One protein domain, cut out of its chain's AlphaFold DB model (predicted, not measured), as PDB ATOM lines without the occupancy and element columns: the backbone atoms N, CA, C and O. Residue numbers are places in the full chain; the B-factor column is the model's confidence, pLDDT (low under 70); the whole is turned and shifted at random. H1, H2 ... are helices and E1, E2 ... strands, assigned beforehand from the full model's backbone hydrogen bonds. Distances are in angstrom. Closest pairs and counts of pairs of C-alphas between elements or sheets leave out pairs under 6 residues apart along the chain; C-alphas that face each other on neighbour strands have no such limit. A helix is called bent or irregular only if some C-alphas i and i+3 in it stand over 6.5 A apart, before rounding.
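What this domain is: This is residues 156 to 204 and 251 to 376 of the 384 residues of the protein "(rape) hypothetical protein" of Brassica napus (UniProt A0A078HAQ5). Two strongly twisted sheets, E3 E12 E11 E10 E9 and E4 E2 E1 E13, form a sandwich with crossed strands. A third strongly twisted sheet, E5 E6 E7 E8, comes close to the first at strand E9 and is partly face to face with it; two short helices, H1 and H2, only graze the sheets. The mostly strand printed part has 175 residues, with named elements in the order E1 E2 E3 E4 H1 E5 E6 E7 E8 H2 E9 E10 E11 E12 E13. The five-stranded sheet is mixed, and both four-stranded sheets are antiparallel. The whole is compact, with a radius of gyration of the C-alphas of 16.4 A and spans of 45 by 41 by 29 A.

How they stand to each other: The largest sheet has E3, residues 188 to 190, then E12, 353 to 360, E11, 342 to 348, E10, 330 to 335, and E9, 320 to 325. E9 to E12 are a meander, each strand the antiparallel neighbour and hairpin partner of the one before, with N 323 and O 332 at 2.8 A, N 333 and O 345 at 2.8 A, and N 346 and O 355 at 2.9 A. E3 is parallel to E12, with N 189 and O 358 at 2.9 A. The second sheet runs E4, 192 to 197, E2, 169 to 176, E1, 157 to 163, and E13, 371 to 376. N 194 and O 172 are 2.7 A apart, N 160 and O 173 2.7 A in the hairpin of E1 and E2, and N 161 and O 372 2.8 A. Its strands stand at 38 degrees to those of the first sheet; the closest C-alphas of E9 and E13, Val 323 and Phe 374, are 6.1 A apart. The third sheet, E5, 260 to 264, E6, 267 to 272, E7, 285 to 293, and E8, 298 to 305, is a meander of hairpins, with N 262 and O 269, N 270 and O 289, and N 288 and O 302 each at 2.8 A. The three sheets are a stack, face to face in turn; the closest C-alphas of E5 and E9, Ile 262 and Gly 324, are 5.5 A apart. H1, 254 to 258, only grazes the third sheet and is irregular, only just, with C-alphas 255 and 258 at 6.50 A; 0 of 1 O i to N i+4 pairs and 1 of 2 O i to N i+3 pairs are within hydrogen-bond range. H2, 310 to 313, only grazes the first and is too short for an O i to N i+4 pair.

Where its parts are: E7 measures 25.1 A, E2 23.4 A, E8 23.2 A and E12 22.9 A. E1 begins at C-alpha 157 (-2.540, -23.329, -44.488), and E13 ends at C-alpha 376 (-2.448, -27.577, -47.670).

The domain as a whole: Residues 205 to 250 are not printed, a gap of 17.1 A between C-alphas 204 and 251. The links E2 to E3 and E6 to E7 are long. Mean pLDDT of the printed part is 74.8; 55 residues are under 70, among them 177 to 204 and 251 to 259.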
ATOM      1  N   PRO A 156      -2.075 -21.350 -48.806       70.44
ATOM      2  CA  PRO A 156      -1.903 -22.663 -48.218       70.44
ATOM      3  C   PRO A 156      -1.753 -22.543 -46.692       70.44
ATOM      4  O   PRO A 156      -0.978 -21.732 -46.176       70.44
ATOM      5  N   GLN A 157      -2.545 -23.321 -45.953       74.31
ATOM      6  CA  GLN A 157      -2.540 -23.329 -44.488       74.31
ATOM      7  C   GLN A 157      -2.064 -24.674 -43.948       74.31
ATOM      8  O   GLN A 157      -2.250 -25.721 -44.573       74.31
ATOM      9  N   LEU A 158      -1.437 -24.630 -42.778       77.56
ATOM     10  CA  LEU A 158      -1.254 -25.772 -41.900       77.56
ATOM     11  C   LEU A 158      -2.493 -25.901 -41.025       77.56
ATOM     12  O   LEU A 158      -2.951 -24.918 -40.435       77.56
ATOM     13  N   LEU A 159      -3.017 -27.115 -40.924       80.00
ATOM     14  CA  LEU A 159      -4.032 -27.461 -39.941       80.00
ATOM     15  C   LEU A 159      -3.402 -28.377 -38.903       80.00
ATOM     16  O   LEU A 159      -2.843 -29.415 -39.232       80.00
ATOM     17  N   PHE A 160      -3.544 -28.000 -37.648       78.19
ATOM     18  CA  PHE A 160      -3.187 -28.803 -36.500       78.19
ATOM     19  C   PHE A 160      -4.459 -29.374 -35.889       78.19
ATOM     20  O   PHE A 160      -5.447 -28.655 -35.734       78.19
ATOM     21  N   ALA A 161      -4.441 -30.639 -35.502       77.56
ATOM     22  CA  ALA A 161      -5.491 -31.249 -34.706       77.56
ATOM     23  C   ALA A 161      -4.868 -31.857 -33.455       77.56
ATOM     24  O   ALA A 161      -3.980 -32.700 -33.523       77.56
ATOM     25  N   ARG A 162      -5.339 -31.414 -32.296       74.94
ATOM     26  CA  ARG A 162      -4.929 -31.925 -30.994       74.94
ATOM     27  C   ARG A 162      -6.066 -32.743 -30.412       74.94
ATOM     28  O   ARG A 162      -7.164 -32.215 -30.236       74.94
ATOM     29  N   GLN A 163      -5.802 -33.996 -30.066       70.12
ATOM     30  CA  GLN A 163      -6.777 -34.804 -29.340       70.12
ATOM     31  C   GLN A 163      -6.830 -34.357 -27.877       70.12
ATOM     32  O   GLN A 163      -5.790 -34.166 -27.238       70.12
ATOM     33  N   LYS A 164      -8.037 -34.167 -27.338       64.44
ATOM     34  CA  LYS A 164      -8.209 -33.932 -25.908       64.44
ATOM     35  C   LYS A 164      -8.245 -35.277 -25.180       64.44
ATOM     36  O   LYS A 164      -9.010 -36.167 -25.528       64.44
ATOM     37  N   GLU A 165      -7.387 -35.423 -24.178       61.31
ATOM     38  CA  GLU A 165      -7.302 -36.638 -23.365       61.31
ATOM     39  C   GLU A 165      -8.642 -36.923 -22.664       61.31
ATOM     40  O   GLU A 165      -9.194 -36.039 -22.005       61.31
ATOM     41  N   GLY A 166      -9.165 -38.143 -22.830       59.72
ATOM     42  CA  GLY A 166     -10.423 -38.595 -22.221       59.72
ATOM     43  C   GLY A 166     -11.712 -38.181 -22.946       59.72
ATOM     44  O   GLY A 166     -12.792 -38.533 -22.481       59.72
ATOM     45  N   GLU A 167     -11.635 -37.470 -24.077       59.88
ATOM     46  CA  GLU A 167     -12.806 -37.045 -24.857       59.88
ATOM     47  C   GLU A 167     -12.640 -37.387 -26.350       59.88
ATOM     48  O   GLU A 167     -11.557 -37.242 -26.915       59.88
ATOM     49  N   ASN A 168     -13.731 -37.747 -27.038       60.31
ATOM     50  CA  ASN A 168     -13.774 -37.853 -28.511       60.31
ATOM     51  C   ASN A 168     -13.827 -36.465 -29.193       60.31
ATOM     52  O   ASN A 168     -14.477 -36.267 -30.220       60.31
ATOM     53  N   GLU A 169     -13.180 -35.464 -28.599       62.03
ATOM     54  CA  GLU A 169     -13.131 -34.102 -29.119       62.03
ATOM     55  C   GLU A 169     -11.704 -33.740 -29.529       62.03
ATOM     56  O   GLU A 169     -10.753 -33.850 -28.749       62.03
ATOM     57  N   ALA A 170     -11.557 -33.266 -30.768       67.31
ATOM     58  CA  ALA A 170     -10.314 -32.694 -31.255       67.31
ATOM     59  C   ALA A 170     -10.406 -31.165 -31.267       67.31
ATOM     60  O   ALA A 170     -11.411 -30.559 -31.652       67.31
ATOM     61  N   ILE A 171      -9.328 -30.515 -30.850       68.75
ATOM     62  CA  ILE A 171      -9.166 -29.073 -30.977       68.75
ATOM     63  C   ILE A 171      -8.338 -28.824 -32.226       68.75
ATOM     64  O   ILE A 171      -7.212 -29.302 -32.331       68.75
ATOM     65  N   PHE A 172      -8.888 -28.052 -33.155       72.75
ATOM     66  CA  PHE A 172      -8.203 -27.720 -34.394       72.75
ATOM     67  C   PHE A 172      -7.568 -26.343 -34.294       72.75
ATOM     68  O   PHE A 172      -8.170 -25.426 -33.727       72.75
ATOM     69  N   PHE A 173      -6.401 -26.177 -34.897       73.38
ATOM     70  CA  PHE A 173      -5.763 -24.886 -35.077       73.38
ATOM     71  C   PHE A 173      -5.350 -24.709 -36.533       73.38
ATOM     72  O   PHE A 173      -4.872 -25.655 -37.138       73.38
ATOM     73  N   SER A 174      -5.531 -23.525 -37.109       69.62
ATOM     74  CA  SER A 174      -5.048 -23.223 -38.463       69.62
ATOM     75  C   SER A 174      -3.980 -22.141 -38.424       69.62
ATOM     76  O   SER A 174      -4.087 -21.195 -37.644       69.62
ATOM     77  N   SER A 175      -2.956 -22.279 -39.258       73.75
ATOM     78  CA  SER A 175      -1.842 -21.341 -39.375       73.75
ATOM     79  C   SER A 175      -1.491 -21.150 -40.850       73.75
ATOM     80  O   SER A 175      -1.515 -22.132 -41.592       73.75
ATOM     81  N   PRO A 176      -1.140 -19.937 -41.315       74.12
ATOM     82  CA  PRO A 176      -0.468 -19.771 -42.602       74.12
ATOM     83  C   PRO A 176       0.730 -20.720 -42.716       74.12
ATOM     84  O   PRO A 176       1.443 -20.925 -41.727       74.12
ATOM     85  N   GLN A 177       0.943 -21.307 -43.896       69.88
ATOM     86  CA  GLN A 177       2.203 -21.997 -44.155       69.88
ATOM     87  C   GLN A 177       3.341 -20.972 -44.132       69.88
ATOM     88  O   GLN A 177       3.201 -19.898 -44.725       69.88
ATOM     89  N   PRO A 178       4.438 -21.259 -43.418       63.53
ATOM     90  CA  PRO A 178       5.571 -20.356 -43.373       63.53
ATOM     91  C   PRO A 178       6.198 -20.257 -44.766       63.53
ATOM     92  O   PRO A 178       6.692 -21.243 -45.301       63.53
ATOM     93  N   ASN A 179       6.178 -19.056 -45.344       56.41
ATOM     94  CA  ASN A 179       6.991 -18.739 -46.512       56.41
ATOM     95  C   ASN A 179       8.373 -18.309 -46.026       56.41
ATOM     96  O   ASN A 179       8.477 -17.494 -45.112       56.41
ATOM     97  N   ASN A 180       9.406 -18.872 -46.648       48.06
ATOM     98  CA  ASN A 180      10.814 -18.669 -46.328       48.06
ATOM     99  C   ASN A 180      11.156 -17.170 -46.141       48.06
ATOM    100  O   ASN A 180      11.155 -16.429 -47.130       48.06
ATOM    101  N   PRO A 181      11.429 -16.693 -44.911       42.50
ATOM    102  CA  PRO A 181      11.967 -15.361 -44.718       42.50
ATOM    103  C   PRO A 181      13.464 -15.399 -45.017       42.50
ATOM    104  O   PRO A 181      14.227 -16.129 -44.388       42.50
ATOM    105  N   HIS A 182      13.905 -14.575 -45.965       38.31
ATOM    106  CA  HIS A 182      15.297 -14.153 -45.968       38.31
ATOM    107  C   HIS A 182      15.561 -13.390 -44.652       38.31
ATOM    108  O   HIS A 182      14.849 -12.431 -44.366       38.31
ATOM    109  N   HIS A 183      16.594 -13.826 -43.917       33.91
ATOM    110  CA  HIS A 183      17.184 -13.281 -42.677       33.91
ATOM    111  C   HIS A 183      16.694 -13.791 -41.300       33.91
ATOM    112  O   HIS A 183      15.574 -13.541 -40.863       33.91
ATOM    113  N   ASP A 184      17.634 -14.455 -40.608       35.09
ATOM    114  CA  ASP A 184      18.067 -14.361 -39.195       35.09
ATOM    115  C   ASP A 184      17.052 -14.364 -38.037       35.09
ATOM    116  O   ASP A 184      17.424 -14.142 -36.886       35.09
ATOM    117  N   SER A 185      15.778 -14.669 -38.267       40.78
ATOM    118  CA  SER A 185      14.802 -14.877 -37.189       40.78
ATOM    119  C   SER A 185      13.917 -16.083 -37.482       40.78
ATOM    120  O   SER A 185      13.369 -16.203 -38.574       40.78
ATOM    121  N   SER A 186      13.764 -16.986 -36.504       45.56
ATOM    122  CA  SER A 186      12.775 -18.071 -36.594       45.56
ATOM    123  C   SER A 186      11.387 -17.441 -36.759       45.56
ATOM    124  O   SER A 186      10.976 -16.682 -35.878       45.56
ATOM    125  N   PRO A 187      10.667 -17.684 -37.868       57.78
ATOM    126  CA  PRO A 187       9.370 -17.060 -38.060       57.78
ATOM    127  C   PRO A 187       8.396 -17.589 -37.009       57.78
ATOM    128  O   PRO A 187       8.321 -18.793 -36.756       57.78
ATOM    129  N   ILE A 188       7.661 -16.668 -36.392       55.06
ATOM    130  CA  ILE A 188       6.606 -16.970 -35.431       55.06
ATOM    131  C   ILE A 188       5.275 -16.873 -36.164       55.06
ATOM    132  O   ILE A 188       4.975 -15.848 -36.781       55.06
ATOM    133  N   VAL A 189       4.454 -17.920 -36.078       59.31
ATOM    134  CA  VAL A 189       3.113 -17.917 -36.671       59.31
ATOM    135  C   VAL A 189       2.055 -18.210 -35.616       59.31
ATOM    136  O   VAL A 189       2.190 -19.127 -34.814       59.31
ATOM    137  N   THR A 190       0.974 -17.429 -35.596       50.97
ATOM    138  CA  THR A 190      -0.126 -17.618 -34.641       50.97
ATOM    139  C   THR A 190      -1.197 -18.543 -35.209       50.97
ATOM    140  O   THR A 190      -1.781 -18.261 -36.258       50.97
ATOM    141  N   ALA A 191      -1.517 -19.610 -34.481       56.19
ATOM    142  CA  ALA A 191      -2.564 -20.545 -34.853       56.19
ATOM    143  C   ALA A 191      -3.941 -20.122 -34.304       56.19
ATOM    144  O   ALA A 191      -4.086 -19.702 -33.156       56.19
ATOM    145  N   ILE A 192      -4.991 -20.253 -35.119       56.44
ATOM    146  CA  ILE A 192      -6.367 -19.876 -34.763       56.44
ATOM    147  C   ILE A 192      -7.149 -21.114 -34.340       56.44
ATOM    148  O   ILE A 192      -7.228 -22.066 -35.102       56.44
ATOM    149  N   ARG A 193      -7.800 -21.091 -33.171       53.12
ATOM    150  CA  ARG A 193      -8.569 -22.232 -32.642       53.12
ATOM    151  C   ARG A 193      -9.938 -22.422 -33.318       53.12
ATOM    152  O   ARG A 193     -10.755 -21.501 -33.432       53.12
ATOM    153  N   HIS A 194     -10.265 -23.664 -33.660       61.62
ATOM    154  CA  HIS A 194     -11.575 -24.121 -34.123       61.62
ATOM    155  C   HIS A 194     -12.037 -25.296 -33.240       61.62
ATOM    156  O   HIS A 194     -11.263 -26.195 -32.927       61.62
ATOM    157  N   LYS A 195     -13.310 -25.293 -32.823       53.00
ATOM    158  CA  LYS A 195     -13.938 -26.443 -32.154       53.00
ATOM    159  C   LYS A 195     -14.687 -27.264 -33.205       53.00
ATOM    160  O   LYS A 195     -15.557 -26.700 -33.870       53.00
ATOM    161  N   ARG A 196     -14.354 -28.547 -33.362       55.91
ATOM    162  CA  ARG A 196     -15.112 -29.533 -34.154       55.91
ATOM    163  C   ARG A 196     -15.018 -30.899 -33.461       55.91
ATOM    164  O   ARG A 196     -14.043 -31.154 -32.766       55.91
ATOM    165  N   LYS A 197     -16.021 -31.759 -33.641       50.03
ATOM    166  CA  LYS A 197     -15.951 -33.161 -33.200       50.03
ATOM    167  C   LYS A 197     -15.143 -33.979 -34.210       50.03
ATOM    168  O   LYS A 197     -15.158 -33.649 -35.394       50.03
ATOM    169  N   TRP A 198     -14.426 -34.988 -33.727       52.56
ATOM    170  CA  TRP A 198     -13.564 -35.866 -34.521       52.56
ATOM    171  C   TRP A 198     -13.968 -37.319 -34.295       52.56
ATOM    172  O   TRP A 198     -14.281 -37.694 -33.166       52.56
ATOM    173  N   GLU A 199     -13.942 -38.126 -35.354       51.19
ATOM    174  CA  GLU A 199     -14.121 -39.576 -35.263       51.19
ATOM    175  C   GLU A 199     -12.739 -40.257 -35.213       51.19
ATOM    176  O   GLU A 199     -11.911 -40.028 -36.096       51.19
ATOM    177  N   PRO A 200     -12.443 -41.043 -34.162       46.19
ATOM    178  CA  PRO A 200     -11.080 -41.430 -33.780       46.19
ATOM    179  C   PRO A 200     -10.355 -42.411 -34.721       46.19
ATOM    180  O   PRO A 200      -9.146 -42.585 -34.566       46.19
ATOM    181  N   ASP A 201     -11.031 -42.997 -35.713       48.84
ATOM    182  CA  ASP A 201     -10.499 -44.139 -36.476       48.84
ATOM    183  C   ASP A 201      -9.766 -43.786 -37.786       48.84
ATOM    184  O   ASP A 201      -9.223 -44.670 -38.448       48.84
ATOM    185  N   MET A 202      -9.671 -42.507 -38.170       44.22
ATOM    186  CA  MET A 202      -8.985 -42.100 -39.409       44.22
ATOM    187  C   MET A 202      -7.594 -41.525 -39.121       44.22
ATOM    188  O   MET A 202      -7.466 -40.522 -38.423       44.22
ATOM    189  N   ARG A 203      -6.529 -42.142 -39.662       47.69
ATOM    190  CA  ARG A 203      -5.137 -41.714 -39.392       47.69
ATOM    191  C   ARG A 203      -4.451 -40.952 -40.524       47.69
ATOM    192  O   ARG A 203      -3.521 -40.210 -40.231       47.69
ATOM    193  N   THR A 204      -4.903 -41.056 -41.771       44.69
ATOM    194  CA  THR A 204      -4.324 -40.290 -42.889       44.69
ATOM    195  C   THR A 204      -5.362 -39.997 -43.961       44.69
ATOM    196  O   THR A 204      -6.118 -40.876 -44.366       44.69
ATOM    197  N   LEU A 251       2.604 -52.487 -53.129       63.47
ATOM    198  CA  LEU A 251       3.748 -51.922 -52.423       63.47
ATOM    199  C   LEU A 251       4.936 -52.886 -52.501       63.47
ATOM    200  O   LEU A 251       4.791 -54.104 -52.347       63.47
ATOM    201  N   MET A 252       6.123 -52.334 -52.736       61.00
ATOM    202  CA  MET A 252       7.371 -53.089 -52.799       61.00
ATOM    203  C   MET A 252       7.738 -53.599 -51.392       61.00
ATOM    204  O   MET A 252       8.267 -52.871 -50.556       61.00
ATOM    205  N   GLY A 253       7.457 -54.878 -51.128       60.88
ATOM    206  CA  GLY A 253       7.932 -55.603 -49.944       60.88
ATOM    207  C   GLY A 253       7.254 -55.245 -48.612       60.88
ATOM    208  O   GLY A 253       6.346 -54.421 -48.532       60.88
ATOM    209  N   ARG A 254       7.686 -55.926 -47.539       52.03
ATOM    210  CA  ARG A 254       7.194 -55.743 -46.156       52.03
ATOM    211  C   ARG A 254       7.727 -54.449 -45.513       52.03
ATOM    212  O   ARG A 254       7.166 -53.967 -44.539       52.03
ATOM    213  N   GLU A 255       8.788 -53.874 -46.078       52.75
ATOM    214  CA  GLU A 255       9.505 -52.707 -45.543       52.75
ATOM    215  C   GLU A 255       8.796 -51.365 -45.819       52.75
ATOM    216  O   GLU A 255       9.043 -50.397 -45.108       52.75
ATOM    217  N   MET A 256       7.875 -51.304 -46.794       53.69
ATOM    218  CA  MET A 256       7.025 -50.125 -47.053       53.69
ATOM    219  C   MET A 256       5.826 -49.997 -46.091       53.69
ATOM    220  O   MET A 256       5.137 -48.982 -46.134       53.69
ATOM    221  N   LEU A 257       5.563 -50.985 -45.224       50.84
ATOM    222  CA  LEU A 257       4.426 -50.966 -44.283       50.84
ATOM    223  C   LEU A 257       4.573 -49.915 -43.174       50.84
ATOM    224  O   LEU A 257       3.575 -49.420 -42.654       50.84
ATOM    225  N   ASP A 258       5.816 -49.568 -42.841       54.09
ATOM    226  CA  ASP A 258       6.143 -48.572 -41.818       54.09
ATOM    227  C   ASP A 258       6.441 -47.183 -42.425       54.09
ATOM    228  O   ASP A 258       6.852 -46.277 -41.704       54.09
ATOM    229  N   ALA A 259       6.267 -47.002 -43.739       64.06
ATOM    230  CA  ALA A 259       6.639 -45.779 -44.448       64.06
ATOM    231  C   ALA A 259       5.508 -44.735 -44.464       64.06
ATOM    232  O   ALA A 259       4.322 -45.065 -44.532       64.06
ATOM    233  N   THR A 260       5.870 -43.450 -44.446       75.00
ATOM    234  CA  THR A 260       4.896 -42.358 -44.587       75.00
ATOM    235  C   THR A 260       4.583 -42.139 -46.063       75.00
ATOM    236  O   THR A 260       5.481 -41.829 -46.844       75.00
ATOM    237  N   LEU A 261       3.313 -42.274 -46.456       77.00
ATOM    238  CA  LEU A 261       2.864 -41.902 -47.799       77.00
ATOM    239  C   LEU A 261       2.624 -40.395 -47.877       77.00
ATOM    240  O   LEU A 261       1.941 -39.831 -47.024       77.00
ATOM    241  N   ILE A 262       3.154 -39.753 -48.914       78.25
ATOM    242  CA  ILE A 262       2.997 -38.322 -49.168       78.25
ATOM    243  C   ILE A 262       2.689 -38.061 -50.643       78.25
ATOM    244  O   ILE A 262       3.024 -38.856 -51.521       78.25
ATOM    245  N   ASN A 263       2.083 -36.909 -50.922       78.12
ATOM    246  CA  ASN A 263       2.036 -36.359 -52.272       78.12
ATOM    247  C   ASN A 263       3.360 -35.624 -52.549       78.12
ATOM    248  O   ASN A 263       3.665 -34.627 -51.892       78.12
ATOM    249  N   PHE A 264       4.139 -36.124 -53.507       81.81
ATOM    250  CA  PHE A 264       5.367 -35.508 -53.991       81.81
ATOM    251  C   PHE A 264       5.140 -34.984 -55.411       81.81
ATOM    252  O   PHE A 264       5.140 -35.751 -56.371       81.81
ATOM    253  N   GLN A 265       4.930 -33.671 -55.544       79.00
ATOM    254  CA  GLN A 265       4.753 -32.995 -56.840       79.00
ATOM    255  C   GLN A 265       3.670 -33.638 -57.738       79.00
ATOM    256  O   GLN A 265       3.834 -33.749 -58.949       79.00
ATOM    257  N   GLY A 266       2.560 -34.087 -57.145       74.94
ATOM    258  CA  GLY A 266       1.446 -34.725 -57.856       74.94
ATOM    259  C   GLY A 266       1.558 -36.246 -57.979       74.94
ATOM    260  O   GLY A 266       0.594 -36.889 -58.391       74.94
ATOM    261  N   LYS A 267       2.688 -36.840 -57.582       80.75
ATOM    262  CA  LYS A 267       2.893 -38.291 -57.561       80.75
ATOM    263  C   LYS A 267       2.768 -38.842 -56.146       80.75
ATOM    264  O   LYS A 267       3.113 -38.178 -55.167       80.75
ATOM    265  N   LEU A 268       2.293 -40.081 -56.032       79.00
ATOM    266  CA  LEU A 268       2.321 -40.802 -54.765       79.00
ATOM    267  C   LEU A 268       3.769 -41.177 -54.453       79.00
ATOM    268  O   LEU A 268       4.432 -41.822 -55.263       79.00
ATOM    269  N   ALA A 269       4.247 -40.798 -53.276       82.19
ATOM    270  CA  ALA A 269       5.561 -41.181 -52.800       82.19
ATOM    271  C   ALA A 269       5.472 -41.831 -51.423       82.19
ATOM    272  O   ALA A 269       4.621 -41.495 -50.603       82.19
ATOM    273  N   SER A 270       6.380 -42.761 -51.173       80.44
ATOM    274  CA  SER A 270       6.563 -43.427 -49.895       80.44
ATOM    275  C   SER A 270       7.919 -43.045 -49.331       80.44
ATOM    276  O   SER A 270       8.943 -43.188 -50.003       80.44
ATOM    277  N   VAL A 271       7.925 -42.529 -48.108       82.62
ATOM    278  CA  VAL A 271       9.136 -42.066 -47.443       82.62
ATOM    279  C   VAL A 271       9.588 -43.073 -46.408       82.62
ATOM    280  O   VAL A 271       8.862 -43.395 -45.466       82.62
ATOM    281  N   ARG A 272      10.829 -43.522 -46.567       78.56
ATOM    282  CA  ARG A 272      11.512 -44.420 -45.652       78.56
ATOM    283  C   ARG A 272      12.607 -43.663 -44.923       78.56
ATOM    284  O   ARG A 272      13.489 -43.046 -45.522       78.56
ATOM    285  N   THR A 273      12.579 -43.776 -43.606       77.94
ATOM    286  CA  THR A 273      13.588 -43.177 -42.732       77.94
ATOM    287  C   THR A 273      14.401 -44.264 -42.029       77.94
ATOM    288  O   THR A 273      13.907 -45.387 -41.871       77.94
ATOM    289  N   PRO A 274      15.627 -43.958 -41.565       72.00
ATOM    290  CA  PRO A 274      16.425 -44.905 -40.783       72.00
ATOM    291  C   PRO A 274      15.696 -45.413 -39.527       72.00
ATOM    292  O   PRO A 274      15.827 -46.580 -39.167       72.00
ATOM    293  N   MET A 275      14.866 -44.571 -38.896       68.12
ATOM    294  CA  MET A 275      14.037 -44.929 -37.736       68.12
ATOM    295  C   MET A 275      12.600 -45.330 -38.118       68.12
ATOM    296  O   MET A 275      11.656 -45.083 -37.364       68.12
ATOM    297  N   ARG A 276      12.432 -45.982 -39.276       67.19
ATOM    298  CA  ARG A 276      11.159 -46.438 -39.866       67.19
ATOM    299  C   ARG A 276      10.267 -45.302 -40.379       67.19
ATOM    300  O   ARG A 276      10.117 -45.175 -41.590       67.19
ATOM    301  N   TYR A 277       9.767 -44.424 -39.508       71.81
ATOM    302  CA  TYR A 277       8.770 -43.391 -39.858       71.81
ATOM    303  C   TYR A 277       9.102 -41.958 -39.395       71.81
ATOM    304  O   TYR A 277       8.265 -41.066 -39.526       71.81
ATOM    305  N   CYS A 278      10.282 -41.711 -38.820       82.56
ATOM    306  CA  CYS A 278      10.669 -40.380 -38.344       82.56
ATOM    307  C   CYS A 278      12.168 -40.114 -38.517       82.56
ATOM    308  O   CYS A 278      12.971 -41.040 -38.657       82.56
ATOM    309  N   LEU A 279      12.535 -38.836 -38.499       89.31
ATOM    310  CA  LEU A 279      13.918 -38.376 -38.500       89.31
ATOM    311  C   LEU A 279      14.300 -37.850 -37.118       89.31
ATOM    312  O   LEU A 279      13.510 -37.170 -36.464       89.31
ATOM    313  N   SER A 280      15.521 -38.164 -36.704       89.75
ATOM    314  CA  SER A 280      16.199 -37.601 -35.534       89.75
ATOM    315  C   SER A 280      17.261 -36.590 -35.971       89.75
ATOM    316  O   SER A 280      17.603 -36.489 -37.154       89.75
ATOM    317  N   GLU A 281      17.861 -35.891 -35.011       89.69
ATOM    318  CA  GLU A 281      18.989 -34.981 -35.230       89.69
ATOM    319  C   GLU A 281      20.234 -35.679 -35.811       89.69
ATOM    320  O   GLU A 281      21.091 -35.040 -36.415       89.69
ATOM    321  N   THR A 282      20.335 -37.001 -35.646       88.81
ATOM    322  CA  THR A 282      21.450 -37.829 -36.138       88.81
ATOM    323  C   THR A 282      21.275 -38.323 -37.572       88.81
ATOM    324  O   THR A 282      22.202 -38.910 -38.131       88.81
ATOM    325  N   CYS A 283      20.104 -38.121 -38.179       91.00
ATOM    326  CA  CYS A 283      19.867 -38.540 -39.553       91.00
ATOM    327  C   CYS A 283      20.662 -37.662 -40.529       91.00
ATOM    328  O   CYS A 283      20.682 -36.442 -40.408       91.00
ATOM    329  N   THR A 284      21.272 -38.289 -41.535       91.69
ATOM    330  CA  THR A 284      22.015 -37.603 -42.609       91.69
ATOM    331  C   THR A 284      21.272 -37.612 -43.940       91.69
ATOM    332  O   THR A 284      21.534 -36.782 -44.804       91.69
ATOM    333  N   SER A 285      20.337 -38.542 -44.121       92.31
ATOM    334  CA  SER A 285      19.543 -38.685 -45.336       92.31
ATOM    335  C   SER A 285      18.287 -39.506 -45.072       92.31
ATOM    336  O   SER A 285      18.184 -40.213 -44.065       92.31
ATOM    337  N   PHE A 286      17.366 -39.489 -46.025       91.31
ATOM    338  CA  PHE A 286      16.239 -40.411 -46.072       91.31
ATOM    339  C   PHE A 286      15.985 -40.887 -47.499       91.31
ATOM    340  O   PHE A 286      16.405 -40.260 -48.474       91.31
ATOM    341  N   GLU A 287      15.299 -42.018 -47.617       90.00
ATOM    342  CA  GLU A 287      14.975 -42.622 -48.901       90.00
ATOM    343  C   GLU A 287      13.513 -42.355 -49.250       90.00
ATOM    344  O   GLU A 287      12.627 -42.397 -48.399       90.00
ATOM    345  N   MET A 288      13.249 -42.113 -50.525       89.19
ATOM    346  CA  MET A 288      11.916 -41.909 -51.059       89.19
ATOM    347  C   MET A 288      11.711 -42.800 -52.273       89.19
ATOM    348  O   MET A 288      12.567 -42.872 -53.152       89.19
ATOM    349  N   TRP A 289      10.558 -43.451 -52.324       85.94
ATOM    350  CA  TRP A 289      10.103 -44.222 -53.469       85.94
ATOM    351  C   TRP A 289       8.939 -43.489 -54.111       85.94
ATOM    352  O   TRP A 289       7.927 -43.266 -53.451       85.94
ATOM    353  N   ILE A 290       9.082 -43.094 -55.370       87.50
ATOM    354  CA  ILE A 290       8.081 -42.321 -56.107       87.50
ATOM    355  C   ILE A 290       7.406 -43.258 -57.103       87.50
ATOM    356  O   ILE A 290       8.087 -43.971 -57.837       87.50
ATOM    357  N   LEU A 291       6.075 -43.283 -57.107       81.56
ATOM    358  CA  LEU A 291       5.301 -44.063 -58.064       81.56
ATOM    359  C   LEU A 291       5.328 -43.348 -59.418       81.56
ATOM    360  O   LEU A 291       4.756 -42.265 -59.560       81.56
ATOM    361  N   GLU A 292       6.014 -43.943 -60.389       84.94
ATOM    362  CA  GLU A 292       6.157 -43.393 -61.741       84.94
ATOM    363  C   GLU A 292       4.998 -43.823 -62.636       84.94
ATOM    364  O   GLU A 292       4.411 -42.989 -63.325       84.94
ATOM    365  N   ASP A 293       4.644 -45.108 -62.572       79.88
ATOM    366  CA  ASP A 293       3.551 -45.693 -63.340       79.88
ATOM    367  C   ASP A 293       2.651 -46.525 -62.405       79.88
ATOM    368  O   ASP A 293       3.064 -47.592 -61.929       79.88
ATOM    369  N   PRO A 294       1.427 -46.051 -62.101       73.44
ATOM    370  CA  PRO A 294       0.498 -46.760 -61.231       73.44
ATOM    371  C   PRO A 294      -0.108 -48.009 -61.877       73.44
ATOM    372  O   PRO A 294      -0.548 -48.876 -61.133       73.44
ATOM    373  N   GLU A 295      -0.140 -48.124 -63.209       74.44
ATOM    374  CA  GLU A 295      -0.692 -49.292 -63.911       74.44
ATOM    375  C   GLU A 295       0.339 -50.419 -63.983       74.44
ATOM    376  O   GLU A 295       0.018 -51.586 -63.761       74.44
ATOM    377  N   LYS A 296       1.604 -50.069 -64.234       79.44
ATOM    378  CA  LYS A 296       2.721 -51.026 -64.259       79.44
ATOM    379  C   LYS A 296       3.332 -51.294 -62.885       79.44
ATOM    380  O   LYS A 296       4.165 -52.187 -62.748       79.44
ATOM    381  N   HIS A 297       2.907 -50.544 -61.869       74.81
ATOM    382  CA  HIS A 297       3.428 -50.599 -60.501       74.81
ATOM    383  C   HIS A 297       4.935 -50.281 -60.445       74.81
ATOM    384  O   HIS A 297       5.683 -50.890 -59.675       74.81
ATOM    385  N   GLU A 298       5.390 -49.335 -61.269       82.94
ATOM    386  CA  GLU A 298       6.800 -48.951 -61.362       82.94
ATOM    387  C   GLU A 298       7.136 -47.845 -60.360       82.94
ATOM    388  O   GLU A 298       6.495 -46.792 -60.322       82.94
ATOM    389  N   TRP A 299       8.181 -48.076 -59.564       85.81
ATOM    390  CA  TRP A 299       8.658 -47.143 -58.546       85.81
ATOM    391  C   TRP A 299      10.104 -46.727 -58.815       85.81
ATOM    392  O   TRP A 299      10.953 -47.572 -59.102       85.81
ATOM    393  N   SER A 300      10.411 -45.442 -58.632       90.25
ATOM    394  CA  SER A 300      11.774 -44.910 -58.672       90.25
ATOM    395  C   SER A 300      12.287 -44.629 -57.257       90.25
ATOM    396  O   SER A 300      11.584 -44.061 -56.419       90.25
ATOM    397  N   LYS A 301      13.525 -45.046 -56.962       90.75
ATOM    398  CA  LYS A 301      14.192 -44.753 -55.685       90.75
ATOM    399  C   LYS A 301      14.968 -43.444 -55.793       90.75
ATOM    400  O   LYS A 301      15.784 -43.275 -56.695       90.75
ATOM    401  N   ARG A 302      14.790 -42.563 -54.811       91.88
ATOM    402  CA  ARG A 302      15.547 -41.321 -54.644       91.88
ATOM    403  C   ARG A 302      16.027 -41.177 -53.205       91.88
ATOM    404  O   ARG A 302      15.293 -41.475 -52.271       91.88
ATOM    405  N   ILE A 303      17.259 -40.712 -53.022       91.94
ATOM    406  CA  ILE A 303      17.824 -40.418 -51.701       91.94
ATOM    407  C   ILE A 303      17.918 -38.903 -51.566       91.94
ATOM    408  O   ILE A 303      18.420 -38.230 -52.467       91.94
ATOM    409  N   PHE A 304      17.411 -38.374 -50.458       92.38
ATOM    410  CA  PHE A 304      17.528 -36.966 -50.111       92.38
ATOM    411  C   PHE A 304      18.503 -36.827 -48.953       92.38
ATOM    412  O   PHE A 304      18.261 -37.353 -47.865       92.38
ATOM    413  N   ASN A 305      19.597 -36.113 -49.197       92.88
ATOM    414  CA  ASN A 305      20.541 -35.747 -48.151       92.88
ATOM    415  C   ASN A 305      19.957 -34.599 -47.331       92.88
ATOM    416  O   ASN A 305      19.294 -33.709 -47.869       92.88
ATOM    417  N   LEU A 306      20.175 -34.651 -46.026       93.12
ATOM    418  CA  LEU A 306      19.819 -33.590 -45.098       93.12
ATOM    419  C   LEU A 306      20.963 -32.568 -45.061       93.12
ATOM    420  O   LEU A 306      22.126 -32.950 -45.207       93.12
ATOM    421  N   PRO A 307      20.652 -31.273 -44.898       90.25
ATOM    422  CA  PRO A 307      21.665 -30.233 -44.965       90.25
ATOM    423  C   PRO A 307      22.633 -30.336 -43.776       90.25
ATOM    424  O   PRO A 307      22.227 -30.795 -42.707       90.25
ATOM    425  N   PRO A 308      23.886 -29.860 -43.897       86.44
ATOM    426  CA  PRO A 308      24.881 -29.962 -42.824       86.44
ATOM    427  C   PRO A 308      24.408 -29.391 -41.478       86.44
ATOM    428  O   PRO A 308      24.690 -29.958 -40.428       86.44
ATOM    429  N   MET A 309      23.615 -28.316 -41.520       87.75
ATOM    430  CA  MET A 309      23.037 -27.640 -40.351       87.75
ATOM    431  C   MET A 309      21.821 -28.356 -39.726       87.75
ATOM    432  O   MET A 309      21.210 -27.835 -38.795       87.75
ATOM    433  N   TRP A 310      21.438 -29.540 -40.224       91.00
ATOM    434  CA  TRP A 310      20.297 -30.316 -39.720       91.00
ATOM    435  C   TRP A 310      20.387 -30.569 -38.214       91.00
ATOM    436  O   TRP A 310      19.447 -30.273 -37.479       91.00
ATOM    437  N   LYS A 311      21.539 -31.065 -37.748       88.56
ATOM    438  CA  LYS A 311      21.765 -31.408 -36.338       88.56
ATOM    439  C   LYS A 311      21.708 -30.188 -35.411       88.56
ATOM    440  O   LYS A 311      21.341 -30.332 -34.251       88.56
ATOM    441  N   ASP A 312      22.052 -29.008 -35.922       87.69
ATOM    442  CA  ASP A 312      22.062 -27.768 -35.138       87.69
ATOM    443  C   ASP A 312      20.655 -27.165 -35.003       87.69
ATOM    444  O   ASP A 312      20.355 -26.466 -34.034       87.69
ATOM    445  N   ILE A 313      19.777 -27.438 -35.973       87.88
ATOM    446  CA  ILE A 313      18.412 -26.899 -36.019       87.88
ATOM    447  C   ILE A 313      17.405 -27.835 -35.342       87.88
ATOM    448  O   ILE A 313      16.499 -27.361 -34.642       87.88
ATOM    449  N   VAL A 314      17.542 -29.148 -35.544       87.75
ATOM    450  CA  VAL A 314      16.666 -30.162 -34.944       87.75
ATOM    451  C   VAL A 314      17.036 -30.366 -33.480       87.75
ATOM    452  O   VAL A 314      18.180 -30.658 -33.145       87.75
ATOM    453  N   VAL A 315      16.054 -30.216 -32.591       85.94
ATOM    454  CA  VAL A 315      16.272 -30.363 -31.149       85.94
ATOM    455  C   VAL A 315      16.584 -31.824 -30.814       85.94
ATOM    456  O   VAL A 315      15.877 -32.737 -31.238       85.94
ATOM    457  N   ALA A 316      17.636 -32.048 -30.024       84.81
ATOM    458  CA  ALA A 316      18.069 -33.388 -29.641       84.81
ATOM    459  C   ALA A 316      16.945 -34.177 -28.947       84.81
ATOM    460  O   ALA A 316      16.349 -33.712 -27.974       84.81
ATOM    461  N   GLY A 317      16.679 -35.388 -29.442       83.31
ATOM    462  CA  GLY A 317      15.623 -36.261 -28.925       83.31
ATOM    463  C   GLY A 317      14.227 -36.009 -29.508       83.31
ATOM    464  O   GLY A 317      13.323 -36.808 -29.245       83.31
ATOM    465  N   GLU A 318      14.030 -34.964 -30.323       86.19
ATOM    466  CA  GLU A 318      12.793 -34.807 -31.092       86.19
ATOM    467  C   GLU A 318      12.724 -35.817 -32.245       86.19
ATOM    468  O   GLU A 318      13.707 -36.123 -32.917       86.19
ATOM    469  N   LYS A 319      11.513 -36.327 -32.485       88.06
ATOM    470  CA  LYS A 319      11.200 -37.186 -33.630       88.06
ATOM    471  C   LYS A 319      10.371 -36.390 -34.621       88.06
ATOM    472  O   LYS A 319       9.239 -36.017 -34.317       88.06
ATOM    473  N   LEU A 320      10.939 -36.145 -35.796       90.00
ATOM    474  CA  LEU A 320      10.307 -35.382 -36.862       90.00
ATOM    475  C   LEU A 320       9.580 -36.313 -37.830       90.00
ATOM    476  O   LEU A 320      10.185 -37.205 -38.425       90.00
ATOM    477  N   TYR A 321       8.282 -36.090 -37.994       87.38
ATOM    478  CA  TYR A 321       7.402 -36.857 -38.871       87.38
ATOM    479  C   TYR A 321       7.086 -36.048 -40.127       87.38
ATOM    480  O   TYR A 321       6.893 -34.832 -40.055       87.38
ATOM    481  N   PHE A 322       7.016 -36.720 -41.276       86.81
ATOM    482  CA  PHE A 322       6.670 -36.084 -42.546       86.81
ATOM    483  C   PHE A 322       5.200 -35.660 -42.552       86.81
ATOM    484  O   PHE A 322       4.305 -36.481 -42.365       86.81
ATOM    485  N   VAL A 323       4.960 -34.380 -42.820       84.62
ATOM    486  CA  VAL A 323       3.619 -33.820 -43.030       84.62
ATOM    487  C   VAL A 323       3.269 -33.838 -44.520       84.62
ATOM    488  O   VAL A 323       2.138 -34.136 -44.897       84.62
ATOM    489  N   GLY A 324       4.237 -33.520 -45.382       85.19
ATOM    490  CA  GLY A 324       4.058 -33.489 -46.832       85.19
ATOM    491  C   GLY A 324       5.102 -32.624 -47.531       85.19
ATOM    492  O   GLY A 324       6.110 -32.248 -46.929       85.19
ATOM    493  N   VAL A 325       4.840 -32.305 -48.802       86.38
ATOM    494  CA  VAL A 325       5.688 -31.428 -49.622       86.38
ATOM    495  C   VAL A 325       4.882 -30.241 -50.131       86.38
ATOM    496  O   VAL A 325       3.757 -30.403 -50.612       86.38
ATOM    497  N   THR A 326       5.444 -29.043 -50.015       83.38
ATOM    498  CA  THR A 326       4.847 -27.819 -50.562       83.38
ATOM    499  C   THR A 326       5.086 -27.706 -52.071       83.38
ATOM    500  O   THR A 326       5.978 -28.340 -52.639       83.38
ATOM    501  N   ALA A 327       4.340 -26.821 -52.736       78.19
ATOM    502  CA  ALA A 327       4.597 -26.470 -54.137       78.19
ATOM    503  C   ALA A 327       5.969 -25.789 -54.352       78.19
ATOM    504  O   ALA A 327       6.475 -25.759 -55.469       78.19
ATOM    505  N   THR A 328       6.583 -25.260 -53.288       80.81
ATOM    506  CA  THR A 328       7.890 -24.579 -53.283       80.81
ATOM    507  C   THR A 328       9.073 -25.526 -53.061       80.81
ATOM    508  O   THR A 328      10.187 -25.059 -52.816       80.81
ATOM    509  N   ASN A 329       8.859 -26.841 -53.190       88.31
ATOM    510  CA  ASN A 329       9.880 -27.874 -52.996       88.31
ATOM    511  C   ASN A 329      10.412 -27.938 -51.557       88.31
ATOM    512  O   ASN A 329      11.611 -28.116 -51.331       88.31
ATOM    513  N   GLU A 330       9.517 -27.790 -50.579       90.56
ATOM    514  CA  GLU A 330       9.865 -27.885 -49.164       90.56
ATOM    515  C   GLU A 330       9.201 -29.103 -48.533       90.56
ATOM    516  O   GLU A 330       7.978 -29.250 -48.558       90.56
ATOM    517  N   PHE A 331      10.015 -29.979 -47.947       91.88
ATOM    518  CA  PHE A 331       9.529 -30.993 -47.024       91.88
ATOM    519  C   PHE A 331       9.121 -30.314 -45.724       91.88
ATOM    520  O   PHE A 331       9.904 -29.564 -45.136       91.88
ATOM    521  N   VAL A 332       7.903 -30.591 -45.271       90.44
ATOM    522  CA  VAL A 332       7.391 -30.091 -43.996       90.44
ATOM    523  C   VAL A 332       7.383 -31.225 -42.987       90.44
ATOM    524  O   VAL A 332       6.835 -32.297 -43.257       90.44
ATOM    525  N   PHE A 333       7.953 -30.964 -41.815       91.25
ATOM    526  CA  PHE A 333       7.979 -31.892 -40.696       91.25
ATOM    527  C   PHE A 333       7.334 -31.300 -39.452       91.25
ATOM    528  O   PHE A 333       7.393 -30.094 -39.207       91.25
ATOM    529  N   SER A 334       6.756 -32.179 -38.642       89.69
ATOM    530  CA  SER A 334       6.143 -31.846 -37.360       89.69
ATOM    531  C   SER A 334       6.498 -32.900 -36.321       89.69
ATOM    532  O   SER A 334       6.812 -34.042 -36.656       89.69
ATOM    533  N   VAL A 335       6.406 -32.522 -35.052       86.88
ATOM    534  CA  VAL A 335       6.484 -33.449 -33.920       86.88
ATOM    535  C   VAL A 335       5.089 -33.979 -33.571       86.88
ATOM    536  O   VAL A 335       4.124 -33.215 -33.554       86.88
ATOM    537  N   ASP A 336       4.982 -35.277 -33.278       77.94
ATOM    538  CA  ASP A 336       3.724 -35.913 -32.840       77.94
ATOM    539  C   ASP A 336       3.380 -35.568 -31.380       77.94
ATOM    540  O   ASP A 336       2.212 -35.530 -31.003       77.94
ATOM    541  N   PHE A 337       4.398 -35.330 -30.550       78.88
ATOM    542  CA  PHE A 337       4.265 -35.043 -29.121       78.88
ATOM    543  C   PHE A 337       5.101 -33.809 -28.775       78.88
ATOM    544  O   PHE A 337       6.199 -33.948 -28.232       78.88
ATOM    545  N   PRO A 338       4.633 -32.606 -29.149       77.12
ATOM    546  CA  PRO A 338       5.350 -31.377 -28.846       77.12
ATOM    547  C   PRO A 338       5.451 -31.143 -27.337       77.12
ATOM    548  O   PRO A 338       4.629 -31.617 -26.544       77.12
ATOM    549  N   SER A 339       6.455 -30.353 -26.967       74.06
ATOM    550  CA  SER A 339       6.498 -29.675 -25.672       74.06
ATOM    551  C   SER A 339       5.476 -28.522 -25.641       74.06
ATOM    552  O   SER A 339       4.552 -28.472 -26.453       74.06
ATOM    553  N   ASP A 340       5.615 -27.573 -24.714       71.50
ATOM    554  CA  ASP A 340       4.735 -26.397 -24.673       71.50
ATOM    555  C   ASP A 340       4.847 -25.511 -25.920       71.50
ATOM    556  O   ASP A 340       3.884 -24.830 -26.277       71.50
ATOM    557  N   ILE A 341       5.996 -25.551 -26.600       76.75
ATOM    558  CA  ILE A 341       6.249 -24.808 -27.831       76.75
ATOM    559  C   ILE A 341       6.186 -25.779 -29.010       76.75
ATOM    560  O   ILE A 341       6.904 -26.782 -29.050       76.75
ATOM    561  N   VAL A 342       5.326 -25.477 -29.983       82.75
ATOM    562  CA  VAL A 342       5.197 -26.283 -31.199       82.75
ATOM    563  C   VAL A 342       6.109 -25.726 -32.272       82.75
ATOM    564  O   VAL A 342       5.994 -24.558 -32.638       82.75
ATOM    565  N   HIS A 343       6.956 -26.587 -32.822       86.56
ATOM    566  CA  HIS A 343       7.801 -26.255 -33.958       86.56
ATOM    567  C   HIS A 343       7.372 -27.025 -35.204       86.56
ATOM    568  O   HIS A 343       7.025 -28.205 -35.143       86.56
ATOM    569  N   VAL A 344       7.434 -26.342 -36.342       89.56
ATOM    570  CA  VAL A 344       7.348 -26.940 -37.673       89.56
ATOM    571  C   VAL A 344       8.683 -26.721 -38.366       89.56
ATOM    572  O   VAL A 344       9.260 -25.639 -38.288       89.56
ATOM    573  N   TYR A 345       9.179 -27.750 -39.042       91.06
ATOM    574  CA  TYR A 345      10.447 -27.695 -39.757       91.06
ATOM    575  C   TYR A 345      10.183 -27.722 -41.258       91.06
ATOM    576  O   TYR A 345       9.427 -28.562 -41.741       91.06
ATOM    577  N   CYS A 346      10.816 -26.817 -41.994       91.06
ATOM    578  CA  CYS A 346      10.678 -26.690 -43.441       91.06
ATOM    579  C   CYS A 346      12.050 -26.864 -44.085       91.06
ATOM    580  O   CYS A 346      12.937 -26.038 -43.878       91.06
ATOM    581  N   TYR A 347      12.229 -27.939 -44.850       92.00
ATOM    582  CA  TYR A 347      13.467 -28.245 -45.562       92.00
ATOM    583  C   TYR A 347      13.278 -28.078 -47.068       92.00
ATOM    584  O   TYR A 347      12.588 -28.876 -47.701       92.00
ATOM    585  N   ASN A 348      13.926 -27.074 -47.649       91.25
ATOM    586  CA  ASN A 348      13.963 -26.880 -49.089       91.25
ATOM    587  C   ASN A 348      15.041 -27.771 -49.713       91.25
ATOM    588  O   ASN A 348      16.231 -27.508 -49.550       91.25
ATOM    589  N   PHE A 349      14.634 -28.796 -50.462       89.88
ATOM    590  CA  PHE A 349      15.565 -29.772 -51.046       89.88
ATOM    591  C   PHE A 349      16.246 -29.298 -52.337       89.88
ATOM    592  O   PHE A 349      17.073 -30.018 -52.888       89.88
ATOM    593  N   VAL A 350      15.881 -28.120 -52.852       89.19
ATOM    594  CA  VAL A 350      16.568 -27.485 -53.989       89.19
ATOM    595  C   VAL A 350      17.640 -26.523 -53.487       89.19
ATOM    596  O   VAL A 350      18.742 -26.498 -54.017       89.19
ATOM    597  N   LYS A 351      17.314 -25.733 -52.458       88.12
ATOM    598  CA  LYS A 351      18.243 -24.788 -51.820       88.12
ATOM    599  C   LYS A 351      19.125 -25.432 -50.749       88.12
ATOM    600  O   LYS A 351      19.987 -24.753 -50.209       88.12
ATOM    601  N   GLU A 352      18.850 -26.688 -50.403       87.69
ATOM    602  CA  GLU A 352      19.503 -27.433 -49.323       87.69
ATOM    603  C   GLU A 352      19.516 -26.661 -47.992       87.69
ATOM    604  O   GLU A 352      20.501 -26.630 -47.261       87.69
ATOM    605  N   ALA A 353      18.394 -26.012 -47.673       87.75
ATOM    606  CA  ALA A 353      18.263 -25.146 -46.505       87.75
ATOM    607  C   ALA A 353      17.086 -25.588 -45.641       87.75
ATOM    608  O   ALA A 353      16.004 -25.881 -46.156       87.75
ATOM    609  N   ILE A 354      17.285 -25.618 -44.324       90.62
ATOM    610  CA  ILE A 354      16.243 -25.947 -43.352       90.62
ATOM    611  C   ILE A 354      15.944 -24.754 -42.454       90.62
ATOM    612  O   ILE A 354      16.840 -24.033 -42.031       90.62
ATOM    613  N   THR A 355      14.660 -24.576 -42.154       89.12
ATOM    614  CA  THR A 355      14.153 -23.533 -41.263       89.12
ATOM    615  C   THR A 355      13.279 -24.169 -40.190       89.12
ATOM    616  O   THR A 355      12.493 -25.071 -40.487       89.12
ATOM    617  N   ARG A 356      13.389 -23.691 -38.949       88.88
ATOM    618  CA  ARG A 356      12.494 -24.049 -37.843       88.88
ATOM    619  C   ARG A 356      11.566 -22.875 -37.552       88.88
ATOM    620  O   ARG A 356      12.019 -21.740 -37.434       88.88
ATOM    621  N   VAL A 357      10.277 -23.161 -37.448       85.75
ATOM    622  CA  VAL A 357       9.199 -22.177 -37.314       85.75
ATOM    623  C   VAL A 357       8.464 -22.443 -36.015       85.75
ATOM    624  O   VAL A 357       7.990 -23.558 -35.798       85.75
ATOM    625  N   GLU A 358       8.361 -21.434 -35.158       84.25
ATOM    626  CA  GLU A 358       7.597 -21.527 -33.916       84.25
ATOM    627  C   GLU A 358       6.121 -21.220 -34.191       84.25
ATOM    628  O   GLU A 358       5.781 -20.203 -34.802       84.25
ATOM    629  N   ILE A 359       5.228 -22.083 -33.713       81.12
ATOM    630  CA  ILE A 359       3.788 -21.883 -33.825       81.12
ATOM    631  C   ILE A 359       3.196 -21.541 -32.456       81.12
ATOM    632  O   ILE A 359       3.103 -22.376 -31.556       81.12
ATOM    633  N   GLN A 360       2.731 -20.303 -32.325       76.81
ATOM    634  CA  GLN A 360       2.124 -19.759 -31.115       76.81
ATOM    635  C   GLN A 360       0.597 -19.883 -31.118       76.81
ATOM    636  O   GLN A 360      -0.043 -20.135 -32.138       76.81
ATOM    637  N   GLY A 361      -0.027 -19.671 -29.956       70.12
ATOM    638  CA  GLY A 361      -1.491 -19.642 -29.822       70.12
ATOM    639  C   GLY A 361      -2.160 -21.011 -29.643       70.12
ATOM    640  O   GLY A 361      -3.388 -21.079 -29.561       70.12
ATOM    641  N   MET A 362      -1.384 -22.095 -29.525       68.88
ATOM    642  CA  MET A 362      -1.911 -23.442 -29.247       68.88
ATOM    643  C   MET A 362      -2.116 -23.752 -27.753       68.88
ATOM    644  O   MET A 362      -2.805 -24.720 -27.416       68.88
ATOM    645  N   GLY A 363      -1.595 -22.899 -26.865       69.00
ATOM    646  CA  GLY A 363      -1.612 -23.112 -25.415       69.00
ATOM    647  C   GLY A 363      -0.718 -24.277 -24.975       69.00
ATOM    648  O   GLY A 363      -0.092 -24.934 -25.800       69.00
ATOM    649  N   MET A 364      -0.671 -24.547 -23.668       64.56
ATOM    650  CA  MET A 364       0.215 -25.579 -23.114       64.56
ATOM    651  C   MET A 364      -0.210 -26.994 -23.513       64.56
ATOM    652  O   MET A 364      -1.407 -27.338 -23.530       64.56
ATOM    653  N   PHE A 365       0.775 -27.840 -23.801       63.59
ATOM    654  CA  PHE A 365       0.548 -29.250 -24.086       63.59
ATOM    655  C   PHE A 365       0.593 -30.031 -22.777       63.59
ATOM    656  O   PHE A 365       1.541 -29.956 -22.005       63.59
ATOM    657  N   LYS A 366      -0.460 -30.810 -22.508       64.50
ATOM    658  CA  LYS A 366      -0.358 -31.812 -21.446       64.50
ATOM    659  C   LYS A 366       0.635 -32.865 -21.919       64.50
ATOM    660  O   LYS A 366       0.650 -33.194 -23.110       64.50
ATOM    661  N   ARG A 367       1.408 -33.418 -20.988       60.53
ATOM    662  CA  ARG A 367       2.346 -34.511 -21.254       60.53
ATOM    663  C   ARG A 367       1.645 -35.607 -22.075       60.53
ATOM    664  O   ARG A 367       0.524 -35.980 -21.750       60.53
ATOM    665  N   CYS A 368       2.284 -36.063 -23.153       63.00
ATOM    666  CA  CYS A 368       1.761 -37.086 -24.072       63.00
ATOM    667  C   CYS A 368       0.531 -36.689 -24.924       63.00
ATOM    668  O   CYS A 368      -0.099 -37.561 -25.520       63.00
ATOM    669  N   SER A 369       0.191 -35.399 -25.048       72.25
ATOM    670  CA  SER A 369      -0.849 -34.957 -25.996       72.25
ATOM    671  C   SER A 369      -0.385 -35.150 -27.443       72.25
ATOM    672  O   SER A 369       0.584 -34.513 -27.854       72.25
ATOM    673  N   LYS A 370      -1.098 -35.970 -28.226       76.88
ATOM    674  CA  LYS A 370      -0.800 -36.152 -29.652       76.88
ATOM    675  C   LYS A 370      -1.255 -34.948 -30.487       76.88
ATOM    676  O   LYS A 370      -2.398 -34.490 -30.361       76.88
ATOM    677  N   LEU A 371      -0.367 -34.476 -31.356       80.12
ATOM    678  CA  LEU A 371      -0.598 -33.449 -32.362       80.12
ATOM    679  C   LEU A 371      -0.573 -34.087 -33.754       80.12
ATOM    680  O   LEU A 371       0.389 -34.749 -34.124       80.12
ATOM    681  N   PHE A 372      -1.628 -33.868 -34.528       79.69
ATOM    682  CA  PHE A 372      -1.664 -34.173 -35.951       79.69
ATOM    683  C   PHE A 372      -1.481 -32.881 -36.733       79.69
ATOM    684  O   PHE A 372      -2.105 -31.872 -36.402       79.69
ATOM    685  N   THR A 373      -0.681 -32.928 -37.790       80.44
ATOM    686  CA  THR A 373      -0.422 -31.780 -38.660       80.44
ATOM    687  C   THR A 373      -0.772 -32.160 -40.090       80.44
ATOM    688  O   THR A 373      -0.407 -33.236 -40.557       80.44
ATOM    689  N   PHE A 374      -1.481 -31.278 -40.784       79.38
ATOM    690  CA  PHE A 374      -1.922 -31.468 -42.159       79.38
ATOM    691  C   PHE A 374      -1.451 -30.295 -43.015       79.38
ATOM    692  O   PHE A 374      -1.642 -29.128 -42.654       79.38
ATOM    693  N   LEU A 375      -0.845 -30.620 -44.156       77.56
ATOM    694  CA  LEU A 375      -0.419 -29.648 -45.155       77.56
ATOM    695  C   LEU A 375      -1.583 -29.279 -46.081       77.56
ATOM    696  O   LEU A 375      -2.485 -30.081 -46.312       77.56
ATOM    697  N   ASN A 376      -1.522 -28.077 -46.650       71.00
ATOM    698  CA  ASN A 376      -2.448 -27.577 -47.670       71.00
ATOM    699  C   ASN A 376      -3.917 -27.672 -47.247       71.00
ATOM    700  O   ASN A 376      -4.775 -28.063 -48.035       71.00
TER     701      ASN A 376